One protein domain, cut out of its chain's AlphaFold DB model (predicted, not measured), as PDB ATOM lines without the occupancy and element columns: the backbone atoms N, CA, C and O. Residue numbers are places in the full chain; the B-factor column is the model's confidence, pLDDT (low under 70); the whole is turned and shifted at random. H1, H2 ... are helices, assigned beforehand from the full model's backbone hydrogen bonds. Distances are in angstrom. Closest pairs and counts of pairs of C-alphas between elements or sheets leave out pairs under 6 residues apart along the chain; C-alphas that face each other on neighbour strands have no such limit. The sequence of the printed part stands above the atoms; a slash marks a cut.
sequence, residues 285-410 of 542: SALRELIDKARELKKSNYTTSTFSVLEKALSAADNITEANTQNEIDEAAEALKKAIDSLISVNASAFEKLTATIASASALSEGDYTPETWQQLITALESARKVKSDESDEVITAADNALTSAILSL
ATOM      1  N   SER A 285     237.082 181.336 161.073       87.69
ATOM      2  CA  SER A 285     238.058 181.885 160.115       87.69
ATOM      3  C   SER A 285     238.146 183.415 160.179       87.69
ATOM      4  O   SER A 285     239.236 183.957 160.343       87.69
ATOM      5  N   ALA A 286     237.004 184.111 160.177       88.44
ATOM      6  CA  ALA A 286     236.969 185.572 160.294       88.44
ATOM      7  C   ALA A 286     237.512 186.076 161.648       88.44
ATOM      8  O   ALA A 286     238.189 187.103 161.708       88.44
ATOM      9  N   LEU A 287     237.255 185.339 162.736       94.88
ATOM     10  CA  LEU A 287     237.787 185.670 164.058       94.88
ATOM     11  C   LEU A 287     239.318 185.553 164.089       94.88
ATOM     12  O   LEU A 287     239.986 186.436 164.624       94.88
ATOM     13  N   ARG A 288     239.881 184.501 163.478       94.06
ATOM     14  CA  ARG A 288     241.337 184.299 163.390       94.06
ATOM     15  C   ARG A 288     242.032 185.434 162.639       94.06
ATOM     16  O   ARG A 288     243.026 185.949 163.135       94.06
ATOM     17  N   GLU A 289     241.474 185.887 161.518       92.81
ATOM     18  CA  GLU A 289     242.022 187.033 160.774       92.81
ATOM     19  C   GLU A 289     242.067 188.315 161.623       92.81
ATOM     20  O   GLU A 289     243.037 189.076 161.574       92.81
ATOM     21  N   LEU A 290     241.036 188.557 162.440       97.31
ATOM     22  CA  LEU A 290     241.004 189.697 163.359       97.31
ATOM     23  C   LEU A 290     242.022 189.555 164.496       97.31
ATOM     24  O   LEU A 290     242.650 190.549 164.857       97.31
ATOM     25  N   ILE A 291     242.201 188.348 165.042       97.38
ATOM     26  CA  ILE A 291     243.221 188.047 166.060       97.38
ATOM     27  C   ILE A 291     244.620 188.332 165.504       97.38
ATOM     28  O   ILE A 291     245.413 189.013 166.158       97.38
ATOM     29  N   ASP A 292     244.912 187.874 164.288       95.62
ATOM     30  CA  ASP A 292     246.205 188.103 163.641       95.62
ATOM     31  C   ASP A 292     246.438 189.600 163.399       95.62
ATOM     32  O   ASP A 292     247.462 190.146 163.819       95.62
ATOM     33  N   LYS A 293     245.439 190.308 162.854       95.69
ATOM     34  CA  LYS A 293     245.493 191.768 162.686       95.69
ATOM     35  C   LYS A 293     245.711 192.496 164.014       95.69
ATOM     36  O   LYS A 293     246.487 193.447 164.064       95.69
ATOM     37  N   ALA A 294     245.039 192.078 165.088       95.38
ATOM     38  CA  ALA A 294     245.197 192.676 166.410       95.38
ATOM     39  C   ALA A 294     246.628 192.512 166.946       95.38
ATOM     40  O   ALA A 294     247.186 193.452 167.511       95.38
ATOM     41  N   ARG A 295     247.241 191.342 166.730       94.75
ATOM     42  CA  ARG A 295     248.604 191.020 167.189       94.75
ATOM     43  C   ARG A 295     249.703 191.776 166.440       94.75
ATOM     44  O   ARG A 295     250.786 191.963 166.990       94.75
ATOM     45  N   GLU A 296     249.441 192.250 165.226       96.00
ATOM     46  CA  GLU A 296     250.376 193.096 164.470       96.00
ATOM     47  C   GLU A 296     250.443 194.548 164.987       96.00
ATOM     48  O   GLU A 296     251.388 195.289 164.684       96.00
ATOM     49  N   LEU A 297     249.453 194.982 165.776       93.25
ATOM     50  CA  LEU A 297     249.344 196.361 166.246       93.25
ATOM     51  C   LEU A 297     250.346 196.640 167.370       93.25
ATOM     52  O   LEU A 297     250.396 195.970 168.401       93.25
ATOM     53  N   LYS A 298     251.144 197.697 167.198       90.75
ATOM     54  CA  LYS A 298     252.144 198.107 168.190       90.75
ATOM     55  C   LYS A 298     251.512 198.987 169.258       90.75
ATOM     56  O   LYS A 298     251.158 200.128 168.967       90.75
ATOM     57  N   LYS A 299     251.473 198.495 170.500       86.25
ATOM     58  CA  LYS A 299     250.988 199.226 171.687       86.25
ATOM     59  C   LYS A 299     251.513 200.661 171.781       86.25
ATOM     60  O   LYS A 299     250.744 201.570 172.054       86.25
ATOM     61  N   SER A 300     252.790 200.885 171.458       84.56
ATOM     62  CA  SER A 300     253.442 202.207 171.491       84.56
ATOM     63  C   SER A 300     252.831 203.262 170.562       84.56
ATOM     64  O   SER A 300     253.108 204.445 170.723       84.56
ATOM     65  N   ASN A 301     252.052 202.853 169.559       90.69
ATOM     66  CA  ASN A 301     251.463 203.768 168.584       90.69
ATOM     67  C   ASN A 301     250.088 204.286 169.017       90.69
ATOM     68  O   ASN A 301     249.595 205.242 168.411       90.69
ATOM     69  N   TYR A 302     249.479 203.671 170.034       90.75
ATOM     70  CA  TYR A 302     248.099 203.916 170.432       90.75
ATOM     71  C   TYR A 302     247.982 204.353 171.892       90.75
ATOM     72  O   TYR A 302     248.867 204.094 172.705       90.75
ATOM     73  N   THR A 303     246.891 205.039 172.232       85.00
ATOM     74  CA  THR A 303     246.607 205.407 173.621       85.00
ATOM     75  C   THR A 303     246.426 204.153 174.463       85.00
ATOM     76  O   THR A 303     245.828 203.169 174.020       85.00
ATOM     77  N   THR A 304     246.897 204.190 175.709       79.69
ATOM     78  CA  THR A 304     246.772 203.035 176.602       79.69
ATOM     79  C   THR A 304     245.316 202.642 176.848       79.69
ATOM     80  O   THR A 304     245.018 201.455 176.953       79.69
ATOM     81  N   SER A 305     244.405 203.619 176.874       77.81
ATOM     82  CA  SER A 305     242.970 203.392 177.052       77.81
ATOM     83  C   SER A 305     242.385 202.500 175.959       77.81
ATOM     84  O   SER A 305     241.850 201.428 176.245       77.81
ATOM     85  N   THR A 306     242.543 202.900 174.697       85.69
ATOM     86  CA  THR A 306     241.973 202.180 173.552       85.69
ATOM     87  C   THR A 306     242.704 200.870 173.285       85.69
ATOM     88  O   THR A 306     242.069 199.866 172.961       85.69
ATOM     89  N   PHE A 307     244.021 200.825 173.515       88.81
ATOM     90  CA  PHE A 307     244.787 199.590 173.370       88.81
ATOM     91  C   PHE A 307     244.440 198.550 174.443       88.81
ATOM     92  O   PHE A 307     244.409 197.361 174.147       88.81
ATOM     93  N   SER A 308     244.118 198.955 175.674       80.38
ATOM     94  CA  SER A 308     243.702 197.983 176.691       80.38
ATOM     95  C   SER A 308     242.321 197.382 176.410       80.38
ATOM     96  O   SER A 308     242.104 196.197 176.663       80.38
ATOM     97  N   VAL A 309     241.399 198.156 175.820       83.94
ATOM     98  CA  VAL A 309     240.123 197.614 175.320       83.94
ATOM     99  C   VAL A 309     240.382 196.547 174.249       83.94
ATOM    100  O   VAL A 309     239.764 195.483 174.294       83.94
ATOM    101  N   LEU A 310     241.342 196.785 173.345       90.31
ATOM    102  CA  LEU A 310     241.801 195.776 172.387       90.31
ATOM    103  C   LEU A 310     242.386 194.538 173.081       90.31
ATOM    104  O   LEU A 310     241.998 193.432 172.727       90.31
ATOM    105  N   GLU A 311     243.272 194.693 174.068       89.00
ATOM    106  CA  GLU A 311     243.869 193.560 174.799       89.00
ATOM    107  C   GLU A 311     242.797 192.697 175.491       89.00
ATOM    108  O   GLU A 311     242.856 191.468 175.423       89.00
ATOM    109  N   LYS A 312     241.775 193.319 176.099       84.44
ATOM    110  CA  LYS A 312     240.637 192.600 176.699       84.44
ATOM    111  C   LYS A 312     239.821 191.845 175.641       84.44
ATOM    112  O   LYS A 312     239.491 190.678 175.851       84.44
ATOM    113  N   ALA A 313     239.512 192.481 174.508       89.81
ATOM    114  CA  ALA A 313     238.764 191.846 173.420       89.81
ATOM    115  C   ALA A 313     239.556 190.704 172.760       89.81
ATOM    116  O   ALA A 313     238.991 189.652 172.472       89.81
ATOM    117  N   LEU A 314     240.868 190.880 172.586       94.06
ATOM    118  CA  LEU A 314     241.778 189.867 172.054       94.06
ATOM    119  C   LEU A 314     241.866 188.652 172.985       94.06
ATOM    120  O   LEU A 314     241.749 187.526 172.520       94.06
ATOM    121  N   SER A 315     241.988 188.873 174.296       88.19
ATOM    122  CA  SER A 315     241.973 187.794 175.292       88.19
ATOM    123  C   SER A 315     240.656 187.008 175.273       88.19
ATOM    124  O   SER A 315     240.656 185.780 175.329       88.19
ATOM    125  N   ALA A 316     239.513 187.689 175.137       86.50
ATOM    126  CA  ALA A 316     238.223 187.016 174.988       86.50
ATOM    127  C   ALA A 316     238.154 186.189 173.690       86.50
ATOM    128  O   ALA A 316     237.754 185.028 173.733       86.50
ATOM    129  N   ALA A 317     238.594 186.763 172.567       94.50
ATOM    130  CA  ALA A 317     238.652 186.094 171.269       94.50
ATOM    131  C   ALA A 317     239.574 184.862 171.271       94.50
ATOM    132  O   ALA A 317     239.228 183.845 170.676       94.50
ATOM    133  N   ASP A 318     240.701 184.912 171.986       93.44
ATOM    134  CA  ASP A 318     241.653 183.798 172.110       93.44
ATOM    135  C   ASP A 318     241.073 182.571 172.839       93.44
ATOM    136  O   ASP A 318     241.599 181.466 172.700       93.44
ATOM    137  N   ASN A 319     239.974 182.734 173.583       93.31
ATOM    138  CA  ASN A 319     239.277 181.634 174.254       93.31
ATOM    139  C   ASN A 319     238.176 180.984 173.394       93.31
ATOM    140  O   ASN A 319     237.606 179.972 173.804       93.31
ATOM    141  N   ILE A 320     237.861 181.545 172.223       94.19
ATOM    142  CA  ILE A 320     236.826 181.022 171.325       94.19
ATOM    143  C   ILE A 320     237.398 179.919 170.433       94.19
ATOM    144  O   ILE A 320     238.469 180.043 169.839       94.19
ATOM    145  N   THR A 321     236.648 178.828 170.303       91.19
ATOM    146  CA  THR A 321     237.025 177.655 169.506       91.19
ATOM    147  C   THR A 321     235.901 177.241 168.560       91.19
ATOM    148  O   THR A 321     234.775 177.712 168.658       91.19
ATOM    149  N   GLU A 322     236.178 176.293 167.666       86.81
ATOM    150  CA  GLU A 322     235.160 175.682 166.797       86.81
ATOM    151  C   GLU A 322     234.072 174.899 167.560       86.81
ATOM    152  O   GLU A 322     233.077 174.504 166.960       86.81
ATOM    153  N   ALA A 323     234.247 174.654 168.866       87.62
ATOM    154  CA  ALA A 323     233.222 174.045 169.715       87.62
ATOM    155  C   ALA A 323     232.163 175.056 170.190       87.62
ATOM    156  O   ALA A 323     231.103 174.648 170.666       87.62
ATOM    157  N   ASN A 324     232.445 176.357 170.078       90.00
ATOM    158  CA  ASN A 324     231.480 177.409 170.362       90.00
ATOM    159  C   ASN A 324     230.395 177.469 169.287       90.00
ATOM    160  O   ASN A 324     230.583 177.049 168.142       90.00
ATOM    161  N   THR A 325     229.246 178.028 169.659       88.81
ATOM    162  CA  THR A 325     228.182 178.290 168.687       88.81
ATOM    163  C   THR A 325     228.617 179.382 167.707       88.81
ATOM    164  O   THR A 325     229.405 180.259 168.058       88.81
ATOM    165  N   GLN A 326     228.065 179.382 166.489       88.12
ATOM    166  CA  GLN A 326     228.379 180.437 165.519       88.12
ATOM    167  C   GLN A 326     228.070 181.838 166.067       88.12
ATOM    168  O   GLN A 326     228.849 182.753 165.845       88.12
ATOM    169  N   ASN A 327     226.996 181.991 166.849       88.69
ATOM    170  CA  ASN A 327     226.657 183.274 167.466       88.69
ATOM    171  C   ASN A 327     227.743 183.757 168.439       88.69
ATOM    172  O   ASN A 327     228.130 184.916 168.370       88.69
ATOM    173  N   GLU A 328     228.263 182.885 169.309       90.94
ATOM    174  CA  GLU A 328     229.353 183.245 170.235       90.94
ATOM    175  C   GLU A 328     230.627 183.650 169.476       90.94
ATOM    176  O   GLU A 328     231.332 184.577 169.877       90.94
ATOM    177  N   ILE A 329     230.916 182.967 168.363       93.69
ATOM    178  CA  ILE A 329     232.059 183.285 167.502       93.69
ATOM    179  C   ILE A 329     231.872 184.649 166.829       93.69
ATOM    180  O   ILE A 329     232.791 185.469 166.843       93.69
ATOM    181  N   ASP A 330     230.687 184.904 166.274       92.12
ATOM    182  CA  ASP A 330     230.351 186.159 165.599       92.12
ATOM    183  C   ASP A 330     230.357 187.342 166.585       92.12
ATOM    184  O   ASP A 330     230.868 188.416 166.266       92.12
ATOM    185  N   GLU A 331     229.861 187.142 167.811       90.56
ATOM    186  CA  GLU A 331     229.895 188.139 168.887       90.56
ATOM    187  C   GLU A 331     231.331 188.494 169.294       90.56
ATOM    188  O   GLU A 331     231.671 189.675 169.415       90.56
ATOM    189  N   ALA A 332     232.205 187.494 169.454       94.38
ATOM    190  CA  ALA A 332     233.615 187.728 169.754       94.38
ATOM    191  C   ALA A 332     234.344 188.443 168.604       94.38
ATOM    192  O   ALA A 332     235.161 189.335 168.848       94.38
ATOM    193  N   ALA A 333     234.027 188.089 167.354       95.69
ATOM    194  CA  ALA A 333     234.588 188.735 166.171       95.69
ATOM    195  C   ALA A 333     234.178 190.209 166.092       95.69
ATOM    196  O   ALA A 333     235.034 191.076 165.907       95.69
ATOM    197  N   GLU A 334     232.897 190.518 166.299       93.69
ATOM    198  CA  GLU A 334     232.409 191.898 166.297       93.69
ATOM    199  C   GLU A 334     233.023 192.715 167.443       93.69
ATOM    200  O   GLU A 334     233.462 193.848 167.230       93.69
ATOM    201  N   ALA A 335     233.142 192.137 168.644       90.44
ATOM    202  CA  ALA A 335     233.782 192.797 169.781       90.44
ATOM    203  C   ALA A 335     235.259 193.133 169.504       90.44
ATOM    204  O   ALA A 335     235.692 194.266 169.736       90.44
ATOM    205  N   LEU A 336     236.026 192.179 168.963       95.75
ATOM    206  CA  LEU A 336     237.428 192.394 168.604       95.75
ATOM    207  C   LEU A 336     237.572 193.428 167.484       95.75
ATOM    208  O   LEU A 336     238.387 194.346 167.586       95.75
ATOM    209  N   LYS A 337     236.741 193.335 166.441       95.81
ATOM    210  CA  LYS A 337     236.725 194.296 165.337       95.81
ATOM    211  C   LYS A 337     236.440 195.714 165.833       95.81
ATOM    212  O   LYS A 337     237.167 196.641 165.481       95.81
ATOM    213  N   LYS A 338     235.426 195.885 166.683       89.38
ATOM    214  CA  LYS A 338     235.075 197.177 167.281       89.38
ATOM    215  C   LYS A 338     236.230 197.757 168.099       89.38
ATOM    216  O   LYS A 338     236.473 198.961 168.026       89.38
ATOM    217  N   ALA A 339     236.956 196.922 168.842       90.12
ATOM    218  CA  ALA A 339     238.123 197.360 169.603       90.12
ATOM    219  C   ALA A 339     239.279 197.810 168.693       90.12
ATOM    220  O   ALA A 339     239.876 198.855 168.948       90.12
ATOM    221  N   ILE A 340     239.547 197.085 167.597       94.19
ATOM    222  CA  ILE A 340     240.533 197.483 166.576       94.19
ATOM    223  C   ILE A 340     240.148 198.828 165.945       94.19
ATOM    224  O   ILE A 340     240.987 199.721 165.840       94.19
ATOM    225  N   ASP A 341     238.884 198.987 165.549       91.38
ATOM    226  CA  ASP A 341     238.386 200.197 164.883       91.38
ATOM    227  C   ASP A 341     238.345 201.422 165.820       91.38
ATOM    228  O   ASP A 341     238.316 202.559 165.349       91.38
ATOM    229  N   SER A 342     238.366 201.204 167.141       88.00
ATOM    230  CA  SER A 342     238.329 202.260 168.166       88.00
ATOM    231  C   SER A 342     239.715 202.712 168.642       88.00
ATOM    232  O   SER A 342     239.808 203.548 169.540       88.00
ATOM    233  N   LEU A 343     240.797 202.169 168.078       91.00
ATOM    234  CA  LEU A 343     242.157 202.558 168.440       91.00
ATOM    235  C   LEU A 343     242.476 204.010 168.072       91.00
ATOM    236  O   LEU A 343     242.196 204.470 166.965       91.00
ATOM    237  N   ILE A 344     243.162 204.712 168.976       90.94
ATOM    238  CA  ILE A 344     243.541 206.120 168.799       90.94
ATOM    239  C   ILE A 344     245.038 206.287 168.903       90.94
ATOM    240  O   ILE A 344     245.663 205.745 169.808       90.94
ATOM    241  N   SER A 345     245.621 207.069 167.997       91.31
ATOM    242  CA  SER A 345     247.057 207.327 168.005       91.31
ATOM    243  C   SER A 345     247.493 208.131 169.232       91.31
ATOM    244  O   SER A 345     246.836 209.097 169.623       91.31
ATOM    245  N   VAL A 346     248.673 207.816 169.775       86.62
ATOM    246  CA  VAL A 346     249.330 208.633 170.815       86.62
ATOM    247  C   VAL A 346     249.540 210.096 170.402       86.62
ATOM    248  O   VAL A 346     249.617 210.961 171.274       86.62
ATOM    249  N   ASN A 347     249.573 210.390 169.097       90.38
ATOM    250  CA  ASN A 347     249.772 211.739 168.552       90.38
ATOM    251  C   ASN A 347     248.482 212.572 168.444       90.38
ATOM    252  O   ASN A 347     248.546 213.720 168.011       90.38
ATOM    253  N   ALA A 348     247.320 212.019 168.804       91.38
ATOM    254  CA  ALA A 348     246.073 212.778 168.849       91.38
ATOM    255  C   ALA A 348     246.124 213.880 169.927       91.38
ATOM    256  O   ALA A 348     246.821 213.742 170.943       91.38
ATOM    257  N   SER A 349     245.371 214.963 169.723       93.19
ATOM    258  CA  SER A 349     245.206 216.024 170.727       93.19
ATOM    259  C   SER A 349     244.572 215.480 172.012       93.19
ATOM    260  O   SER A 349     243.891 214.451 171.996       93.19
ATOM    261  N   ALA A 350     244.768 216.173 173.140       91.56
ATOM    262  CA  ALA A 350     244.193 215.759 174.421       91.56
ATOM    263  C   ALA A 350     242.665 215.584 174.328       91.56
ATOM    264  O   ALA A 350     242.112 214.598 174.815       91.56
ATOM    265  N   PHE A 351     241.985 216.501 173.633       93.19
ATOM    266  CA  PHE A 351     240.532 216.452 173.492       93.19
ATOM    267  C   PHE A 351     240.048 215.321 172.570       93.19
ATOM    268  O   PHE A 351     239.021 214.697 172.847       93.19
ATOM    269  N   GLU A 352     240.789 215.006 171.501       92.94
ATOM    270  CA  GLU A 352     240.496 213.846 170.645       92.94
ATOM    271  C   GLU A 352     240.638 212.531 171.419       92.94
ATOM    272  O   GLU A 352     239.770 211.664 171.307       92.94
ATOM    273  N   LYS A 353     241.683 212.407 172.252       91.81
ATOM    274  CA  LYS A 353     241.886 211.247 173.135       91.81
ATOM    275  C   LYS A 353     240.708 211.073 174.090       91.81
ATOM    276  O   LYS A 353     240.077 210.019 174.073       91.81
ATOM    277  N   LEU A 354     240.333 212.134 174.812       93.75
ATOM    278  CA  LEU A 354     239.190 212.112 175.727       93.75
ATOM    279  C   LEU A 354     237.886 211.723 175.019       93.75
ATOM    280  O   LEU A 354     237.138 210.876 175.505       93.75
ATOM    281  N   THR A 355     237.611 212.319 173.856       92.62
ATOM    282  CA  THR A 355     236.388 212.043 173.084       92.62
ATOM    283  C   THR A 355     236.306 210.573 172.683       92.62
ATOM    284  O   THR A 355     235.242 209.955 172.769       92.62
ATOM    285  N   ALA A 356     237.429 209.982 172.287       87.50
ATOM    286  CA  ALA A 356     237.479 208.579 171.924       87.50
ATOM    287  C   ALA A 356     237.406 207.636 173.133       87.50
ATOM    288  O   ALA A 356     236.745 206.597 173.054       87.50
ATOM    289  N   THR A 357     238.004 207.999 174.270       89.94
ATOM    290  CA  THR A 357     237.838 207.254 175.525       89.94
ATOM    291  C   THR A 357     236.369 207.287 175.977       89.94
ATOM    292  O   THR A 357     235.819 206.251 176.355       89.94
ATOM    293  N   ILE A 358     235.675 208.428 175.839       92.69
ATOM    294  CA  ILE A 358     234.222 208.551 176.077       92.69
ATOM    295  C   ILE A 358     233.431 207.639 175.137       92.69
ATOM    296  O   ILE A 358     232.512 206.950 175.589       92.69
ATOM    297  N   ALA A 359     233.760 207.630 173.842       88.69
ATOM    298  CA  ALA A 359     233.100 206.766 172.868       88.69
ATOM    299  C   ALA A 359     233.295 205.281 173.213       88.69
ATOM    300  O   ALA A 359     232.318 204.535 173.242       88.69
ATOM    301  N   SER A 360     234.521 204.885 173.568       84.50
ATOM    302  CA  SER A 360     234.872 203.517 173.967       84.50
ATOM    303  C   SER A 360     234.108 203.081 175.218       84.50
ATOM    304  O   SER A 360     233.460 202.040 175.201       84.50
ATOM    305  N   ALA A 361     234.093 203.908 176.269       89.50
ATOM    306  CA  ALA A 361     233.324 203.646 177.486       89.50
ATOM    307  C   ALA A 361     231.815 203.544 177.219       89.50
ATOM    308  O   ALA A 361     231.143 202.674 177.762       89.50
ATOM    309  N   SER A 362     231.276 204.409 176.353       89.94
ATOM    310  CA  SER A 362     229.845 204.419 176.003       89.94
ATOM    311  C   SER A 362     229.419 203.207 175.169       89.94
ATOM    312  O   SER A 362     228.229 202.948 175.023       89.94
ATOM    313  N   ALA A 363     230.384 202.501 174.586       85.00
ATOM    314  CA  ALA A 363     230.179 201.325 173.756       85.00
ATOM    315  C   ALA A 363     230.139 200.009 174.554       85.00
ATOM    316  O   ALA A 363     229.873 198.970 173.940       85.00
ATOM    317  N   LEU A 364     230.437 200.052 175.856       86.12
ATOM    318  CA  LEU A 364     230.413 198.910 176.768       86.12
ATOM    319  C   LEU A 364     228.978 198.599 177.222       86.12
ATOM    320  O   LEU A 364     228.132 199.493 177.262       86.12
ATOM    321  N   SER A 365     228.708 197.338 177.568       87.38
ATOM    322  CA  SER A 365     227.388 196.878 178.014       87.38
ATOM    323  C   SER A 365     227.388 196.590 179.514       87.38
ATOM    324  O   SER A 365     228.238 195.854 180.004       87.38
ATOM    325  N   GLU A 366     226.414 197.140 180.243       91.56
ATOM    326  CA  GLU A 366     226.291 196.982 181.701       91.56
ATOM    327  C   GLU A 366     226.246 195.516 182.142       91.56
ATOM    328  O   GLU A 366     226.870 195.149 183.134       91.56
ATOM    329  N   GLY A 367     225.543 194.668 181.383       89.75
ATOM    330  CA  GLY A 367     225.360 193.254 181.714       89.75
ATOM    331  C   GLY A 367     226.647 192.423 181.703       89.75
ATOM    332  O   GLY A 367     226.653 191.328 182.263       89.75
ATOM    333  N   ASP A 368     227.725 192.939 181.110       87.19
ATOM    334  CA  ASP A 368     229.002 192.231 181.002       87.19
ATOM    335  C   ASP A 368     229.877 192.395 182.254       87.19
ATOM    336  O   ASP A 368     230.870 191.681 182.402       87.19
ATOM    337  N   TYR A 369     229.531 193.324 183.151       92.88
ATOM    338  CA  TYR A 369     230.385 193.753 184.257       92.88
ATOM    339  C   TYR A 369     229.694 193.672 185.619       92.88
ATOM    340  O   TYR A 369     228.472 193.578 185.733       92.88
ATOM    341  N   THR A 370     230.491 193.701 186.687       95.19
ATOM    342  CA  THR A 370     229.967 193.764 188.053       95.19
ATOM    343  C   THR A 370     229.317 195.125 188.326       95.19
ATOM    344  O   THR A 370     229.846 196.151 187.880       95.19
ATOM    345  N   PRO A 371     228.213 195.176 189.101       95.81
ATOM    346  CA  PRO A 371     227.540 196.435 189.425       95.81
ATOM    347  C   PRO A 371     228.475 197.485 190.038       95.81
ATOM    348  O   PRO A 371     228.362 198.677 189.750       95.81
ATOM    349  N   GLU A 372     229.429 197.052 190.865       93.69
ATOM    350  CA  GLU A 372     230.357 197.930 191.572       93.69
ATOM    351  C   GLU A 372     231.320 198.639 190.616       93.69
ATOM    352  O   GLU A 372     231.483 199.860 190.692       93.69
ATOM    353  N   THR A 373     231.955 197.894 189.707       94.38
ATOM    354  CA  THR A 373     232.924 198.471 188.761       94.38
ATOM    355  C   THR A 373     232.228 199.227 187.634       94.38
ATOM    356  O   THR A 373     232.719 200.266 187.187       94.38
ATOM    357  N   TRP A 374     231.025 198.794 187.251       96.75
ATOM    358  CA  TRP A 374     230.179 199.525 186.316       96.75
ATOM    359  C   TRP A 374     229.806 200.916 186.843       96.75
ATOM    360  O   TRP A 374     229.960 201.916 186.141       96.75
ATOM    361  N   GLN A 375     229.399 201.026 188.110       96.38
ATOM    362  CA  GLN A 375     229.050 202.318 188.705       96.38
ATOM    363  C   GLN A 375     230.243 203.294 188.747       96.38
ATOM    364  O   GLN A 375     230.066 204.510 188.591       96.38
ATOM    365  N   GLN A 376     231.464 202.780 188.927       95.19
ATOM    366  CA  GLN A 376     232.692 203.581 188.857       95.19
ATOM    367  C   GLN A 376     232.933 204.114 187.439       95.19
ATOM    368  O   GLN A 376     233.191 205.310 187.281       95.19
ATOM    369  N   LEU A 377     232.761 203.269 186.413       95.81
ATOM    370  CA  LEU A 377     232.818 203.686 185.010       95.81
ATOM    371  C   LEU A 377     231.811 204.795 184.715       95.81
ATOM    372  O   LEU A 377     232.197 205.821 184.161       95.81
ATOM    373  N   ILE A 378     230.544 204.621 185.098       97.88
ATOM    374  CA  ILE A 378     229.495 205.619 184.843       97.88
ATOM    375  C   ILE A 378     229.848 206.965 185.485       97.88
ATOM    376  O   ILE A 378     229.756 208.004 184.831       97.88
ATOM    377  N   THR A 379     230.340 206.955 186.724       97.69
ATOM    378  CA  THR A 379     230.749 208.179 187.435       97.69
ATOM    379  C   THR A 379     231.898 208.902 186.719       97.69
ATOM    380  O   THR A 379     231.870 210.127 186.544       97.69
ATOM    381  N   ALA A 380     232.912 208.153 186.275       96.75
ATOM    382  CA  ALA A 380     234.032 208.708 185.525       96.75
ATOM    383  C   ALA A 380     233.593 209.214 184.140       96.75
ATOM    384  O   ALA A 380     234.001 210.296 183.720       96.75
ATOM    385  N   LEU A 381     232.699 208.486 183.464       97.19
ATOM    386  CA  LEU A 381     232.158 208.834 182.150       97.19
ATOM    387  C   LEU A 381     231.340 210.128 182.197       97.19
ATOM    388  O   LEU A 381     231.494 210.994 181.335       97.19
ATOM    389  N   GLU A 382     230.495 210.299 183.212       97.69
ATOM    390  CA  GLU A 382     229.749 211.541 183.428       97.69
ATOM    391  C   GLU A 382     230.664 212.734 183.709       97.69
ATOM    392  O   GLU A 382     230.368 213.851 183.285       97.69
ATOM    393  N   SER A 383     231.768 212.509 184.423       97.00
ATOM    394  CA  SER A 383     232.763 213.546 184.705       97.00
ATOM    395  C   SER A 383     233.520 213.937 183.435       97.00
ATOM    396  O   SER A 383     233.597 215.119 183.110       97.00
ATOM    397  N   ALA A 384     233.975 212.950 182.662       97.31
ATOM    398  CA  ALA A 384     234.634 213.141 181.373       97.31
ATOM    399  C   ALA A 384     233.759 213.909 180.371       97.31
ATOM    400  O   ALA A 384     234.234 214.822 179.704       97.31
ATOM    401  N   ARG A 385     232.453 213.616 180.306       97.62
ATOM    402  CA  ARG A 385     231.505 214.305 179.406       97.62
ATOM    403  C   ARG A 385     231.278 215.787 179.726       97.62
ATOM    404  O   ARG A 385     230.693 216.488 178.905       97.62
ATOM    405  N   LYS A 386     231.677 216.264 180.910       97.31
ATOM    406  CA  LYS A 386     231.540 217.680 181.302       97.31
ATOM    407  C   LYS A 386     232.709 218.542 180.824       97.31
ATOM    408  O   LYS A 386     232.538 219.758 180.743       97.31
ATOM    409  N   VAL A 387     233.848 217.922 180.519       97.56
ATOM    410  CA  VAL A 387     235.053 218.596 180.028       97.56
ATOM    411  C   VAL A 387     234.822 219.119 178.616       97.56
ATOM    412  O   VAL A 387     234.209 218.453 177.778       97.56
ATOM    413  N   LYS A 388     235.309 220.332 178.351       95.75
ATOM    414  CA  LYS A 388     235.136 221.022 177.067       95.75
ATOM    415  C   LYS A 388     236.465 221.173 176.337       95.75
ATOM    416  O   LYS A 388     237.528 221.139 176.942       95.75
ATOM    417  N   SER A 389     236.391 221.376 175.024       93.69
ATOM    418  CA  SER A 389     237.568 221.492 174.155       93.69
ATOM    419  C   SER A 389     238.413 222.746 174.390       93.69
ATOM    420  O   SER A 389     239.512 222.827 173.860       93.69
ATOM    421  N   ASP A 390     237.877 223.749 175.090       93.94
ATOM    422  CA  ASP A 390     238.552 225.005 175.431       93.94
ATOM    423  C   ASP A 390     239.183 225.001 176.835       93.94
ATOM    424  O   ASP A 390     239.794 225.995 177.230       93.94
ATOM    425  N   GLU A 391     239.055 223.903 177.586       96.31
ATOM    426  CA  GLU A 391     239.783 223.710 178.842       96.31
ATOM    427  C   GLU A 391     241.270 223.417 178.585       96.31
ATOM    428  O   GLU A 391     241.679 223.114 177.465       96.31
ATOM    429  N   SER A 392     242.104 223.542 179.623       95.25
ATOM    430  CA  SER A 392     243.540 223.299 179.474       95.25
ATOM    431  C   SER A 392     243.837 221.816 179.238       95.25
ATOM    432  O   SER A 392     243.109 220.939 179.720       95.25
ATOM    433  N   ASP A 393     244.937 221.527 178.541       90.94
ATOM    434  CA  ASP A 393     245.366 220.154 178.267       90.94
ATOM    435  C   ASP A 393     245.541 219.343 179.559       90.94
ATOM    436  O   ASP A 393     245.262 218.145 179.570       90.94
ATOM    437  N   GLU A 394     245.929 219.976 180.672       89.00
ATOM    438  CA  GLU A 394     246.032 219.320 181.978       89.00
ATOM    439  C   GLU A 394     244.671 218.845 182.496       89.00
ATOM    440  O   GLU A 394     244.567 217.720 182.991       89.00
ATOM    441  N   VAL A 395     243.623 219.667 182.371       93.12
ATOM    442  CA  VAL A 395     242.259 219.314 182.803       93.12
ATOM    443  C   VAL A 395     241.698 218.197 181.927       93.12
ATOM    444  O   VAL A 395     241.178 217.205 182.445       93.12
ATOM    445  N   ILE A 396     241.869 218.315 180.609       94.62
ATOM    446  CA  ILE A 396     241.409 217.312 179.643       94.62
ATOM    447  C   ILE A 396     242.116 215.974 179.878       94.62
ATOM    448  O   ILE A 396     241.468 214.934 179.990       94.62
ATOM    449  N   THR A 397     243.442 216.005 180.028       89.75
ATOM    450  CA  THR A 397     244.257 214.810 180.287       89.75
ATOM    451  C   THR A 397     243.916 214.180 181.638       89.75
ATOM    452  O   THR A 397     243.900 212.957 181.764       89.75
ATOM    453  N   ALA A 398     243.608 214.975 182.666       87.38
ATOM    454  CA  ALA A 398     243.181 214.445 183.960       87.38
ATOM    455  C   ALA A 398     241.853 213.678 183.856       87.38
ATOM    456  O   ALA A 398     241.731 212.593 184.429       87.38
ATOM    457  N   ALA A 399     240.882 214.200 183.103       94.38
ATOM    458  CA  ALA A 399     239.612 213.520 182.875       94.38
ATOM    459  C   ALA A 399     239.760 212.254 182.018       94.38
ATOM    460  O   ALA A 399     239.139 211.236 182.332       94.38
ATOM    461  N   ASP A 400     240.611 212.290 180.988       91.56
ATOM    462  CA  ASP A 400     240.907 211.123 180.146       91.56
ATOM    463  C   ASP A 400     241.553 209.999 180.964       91.56
ATOM    464  O   ASP A 400     241.107 208.852 180.910       91.56
ATOM    465  N   ASN A 401     242.531 210.332 181.813       87.50
ATOM    466  CA  ASN A 401     243.170 209.372 182.714       87.50
ATOM    467  C   ASN A 401     242.180 208.774 183.723       87.50
ATOM    468  O   ASN A 401     242.200 207.566 183.954       87.50
ATOM    469  N   ALA A 402     241.297 209.594 184.305       90.81
ATOM    470  CA  ALA A 402     240.293 209.119 185.256       90.81
ATOM    471  C   ALA A 402     239.298 208.146 184.602       90.81
ATOM    472  O   ALA A 402     238.996 207.094 185.168       90.81
ATOM    473  N   LEU A 403     238.820 208.459 183.393       92.81
ATOM    474  CA  LEU A 403     237.945 207.558 182.645       92.81
ATOM    475  C   LEU A 403     238.677 206.281 182.220       92.81
ATOM    476  O   LEU A 403     238.134 205.187 182.355       92.81
ATOM    477  N   THR A 404     239.922 206.408 181.767       89.12
ATOM    478  CA  THR A 404     240.775 205.268 181.413       89.12
ATOM    479  C   THR A 404     240.950 204.322 182.593       89.12
ATOM    480  O   THR A 404     240.724 203.124 182.454       89.12
ATOM    481  N   SER A 405     241.277 204.850 183.773       86.31
ATOM    482  CA  SER A 405     241.414 204.062 185.001       86.31
ATOM    483  C   SER A 405     240.131 203.287 185.329       86.31
ATOM    484  O   SER A 405     240.181 202.090 185.629       86.31
ATOM    485  N   ALA A 406     238.961 203.916 185.160       91.25
ATOM    486  CA  ALA A 406     237.680 203.248 185.376       91.25
ATOM    487  C   ALA A 406     237.417 202.116 184.362       91.25
ATOM    488  O   ALA A 406     236.980 201.041 184.765       91.25
ATOM    489  N   ILE A 407     237.745 202.304 183.075       88.69
ATOM    490  CA  ILE A 407     237.653 201.251 182.040       88.69
ATOM    491  C   ILE A 407     238.573 200.064 182.372       88.69
ATOM    492  O   ILE A 407     238.193 198.896 182.235       88.69
ATOM    493  N   LEU A 408     239.801 200.349 182.808       85.00
ATOM    494  CA  LEU A 408     240.776 199.321 183.173       85.00
ATOM    495  C   LEU A 408     240.319 198.509 184.385       85.00
ATOM    496  O   LEU A 408     240.496 197.292 184.385       85.00
ATOM    497  N   SER A 409     239.660 199.161 185.342       87.69
ATOM    498  CA  SER A 409     239.183 198.562 186.594       87.69
ATOM    499  C   SER A 409     237.869 197.778 186.472       87.69
ATOM    500  O   SER A 409     237.424 197.200 187.461       87.69
ATOM    501  N   LEU A 410     237.232 197.753 185.295       88.62
ATOM    502  CA  LEU A 410     236.033 196.947 185.049       88.62
ATOM    503  C   LEU A 410     236.315 195.453 185.219       88.62
ATOM    504  O   LEU A 410     237.252 194.938 184.601       88.62
TER     505      LEU A 410
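This is residues 285 to 410 of the 542 residues of an uncharacterized protein of Clostridiales bacterium (UniProt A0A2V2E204). Two three-helix lobes, H1 to H3 and H4 to H6, sit end to end in a slab that is only just flat, and within each lobe the three helices all touch one another. The lobes join where the first part of H2 meets parts of H4 and H6. The printed part has 126 residues, with six named helices in the order H1 to H6 and no named strand; its class is all helix. Together the six form an up-and-down bundle, each helix running against the one before it in the chain. The whole is compact, with a radius of gyration of the C-alphas of 15.4 A and spans of 50 by 33 by 16 A.

Find C-alpha 326 at (228.379, 180.437, 165.519); from there H3, residues 326 to 341, runs 22.2 A to C-alpha 341. In the same lobe look for H2, residues 304 to 318, 20.4 A long, and H1, residues 285 to 295, 15.6 A long, which begins at C-alpha 285, (238.058, 181.885, 160.115). In the other lobe H4 takes residues 350 to 362, 18.4 A, and H5 residues 371 to 384, 19.9 A. H6, residues 393 to 408, runs 21.9 A and ends at C-alpha 408, (240.776, 199.321, 183.173).

Start at H3, which touches the hub, H2, at a shallow tilt of 21 degrees, opposite ways; their closest C-alphas are those of Ala 339 and Leu 310, 4.9 A apart. H1 touches H3 with Leu 287 and Ala 333 closest, their C-alphas 4.9 A apart, and the two run the same way. H1 and H2 form a hairpin at a tilt of 37 degrees, only just steep. Outward from H2, residues 305 to 308 alone touch H6, closest at the C-alphas of Ser 305 and Thr 404, 5.2 A. H2 touches H4 with residues 305 to 306 alone. H4 touches H6 at a shallow tilt of 26 degrees, the same way, with the C-alphas of Leu 354 and Asp 400 closest at 4.8 A. H5 and H6 form a hairpin at 15 degrees, with the C-alphas of Leu 377 and Ala 406 closest at 4.9 A. H4 and H5 are a hairpin too, at a shallow tilt of 33 degrees, only just short of steep. H3 and H4 are only just apart, 8.2 A at the closest. In all six helices every O i to N i+4 pair is within hydrogen-bond range.

The C-alphas farthest apart, those of Ala 323 and Asp 390, are 51.6 A apart. The printed part has no cut, and the five links between helices are short. The mean pLDDT of the printed part is 91.4, and no printed residue is under 70.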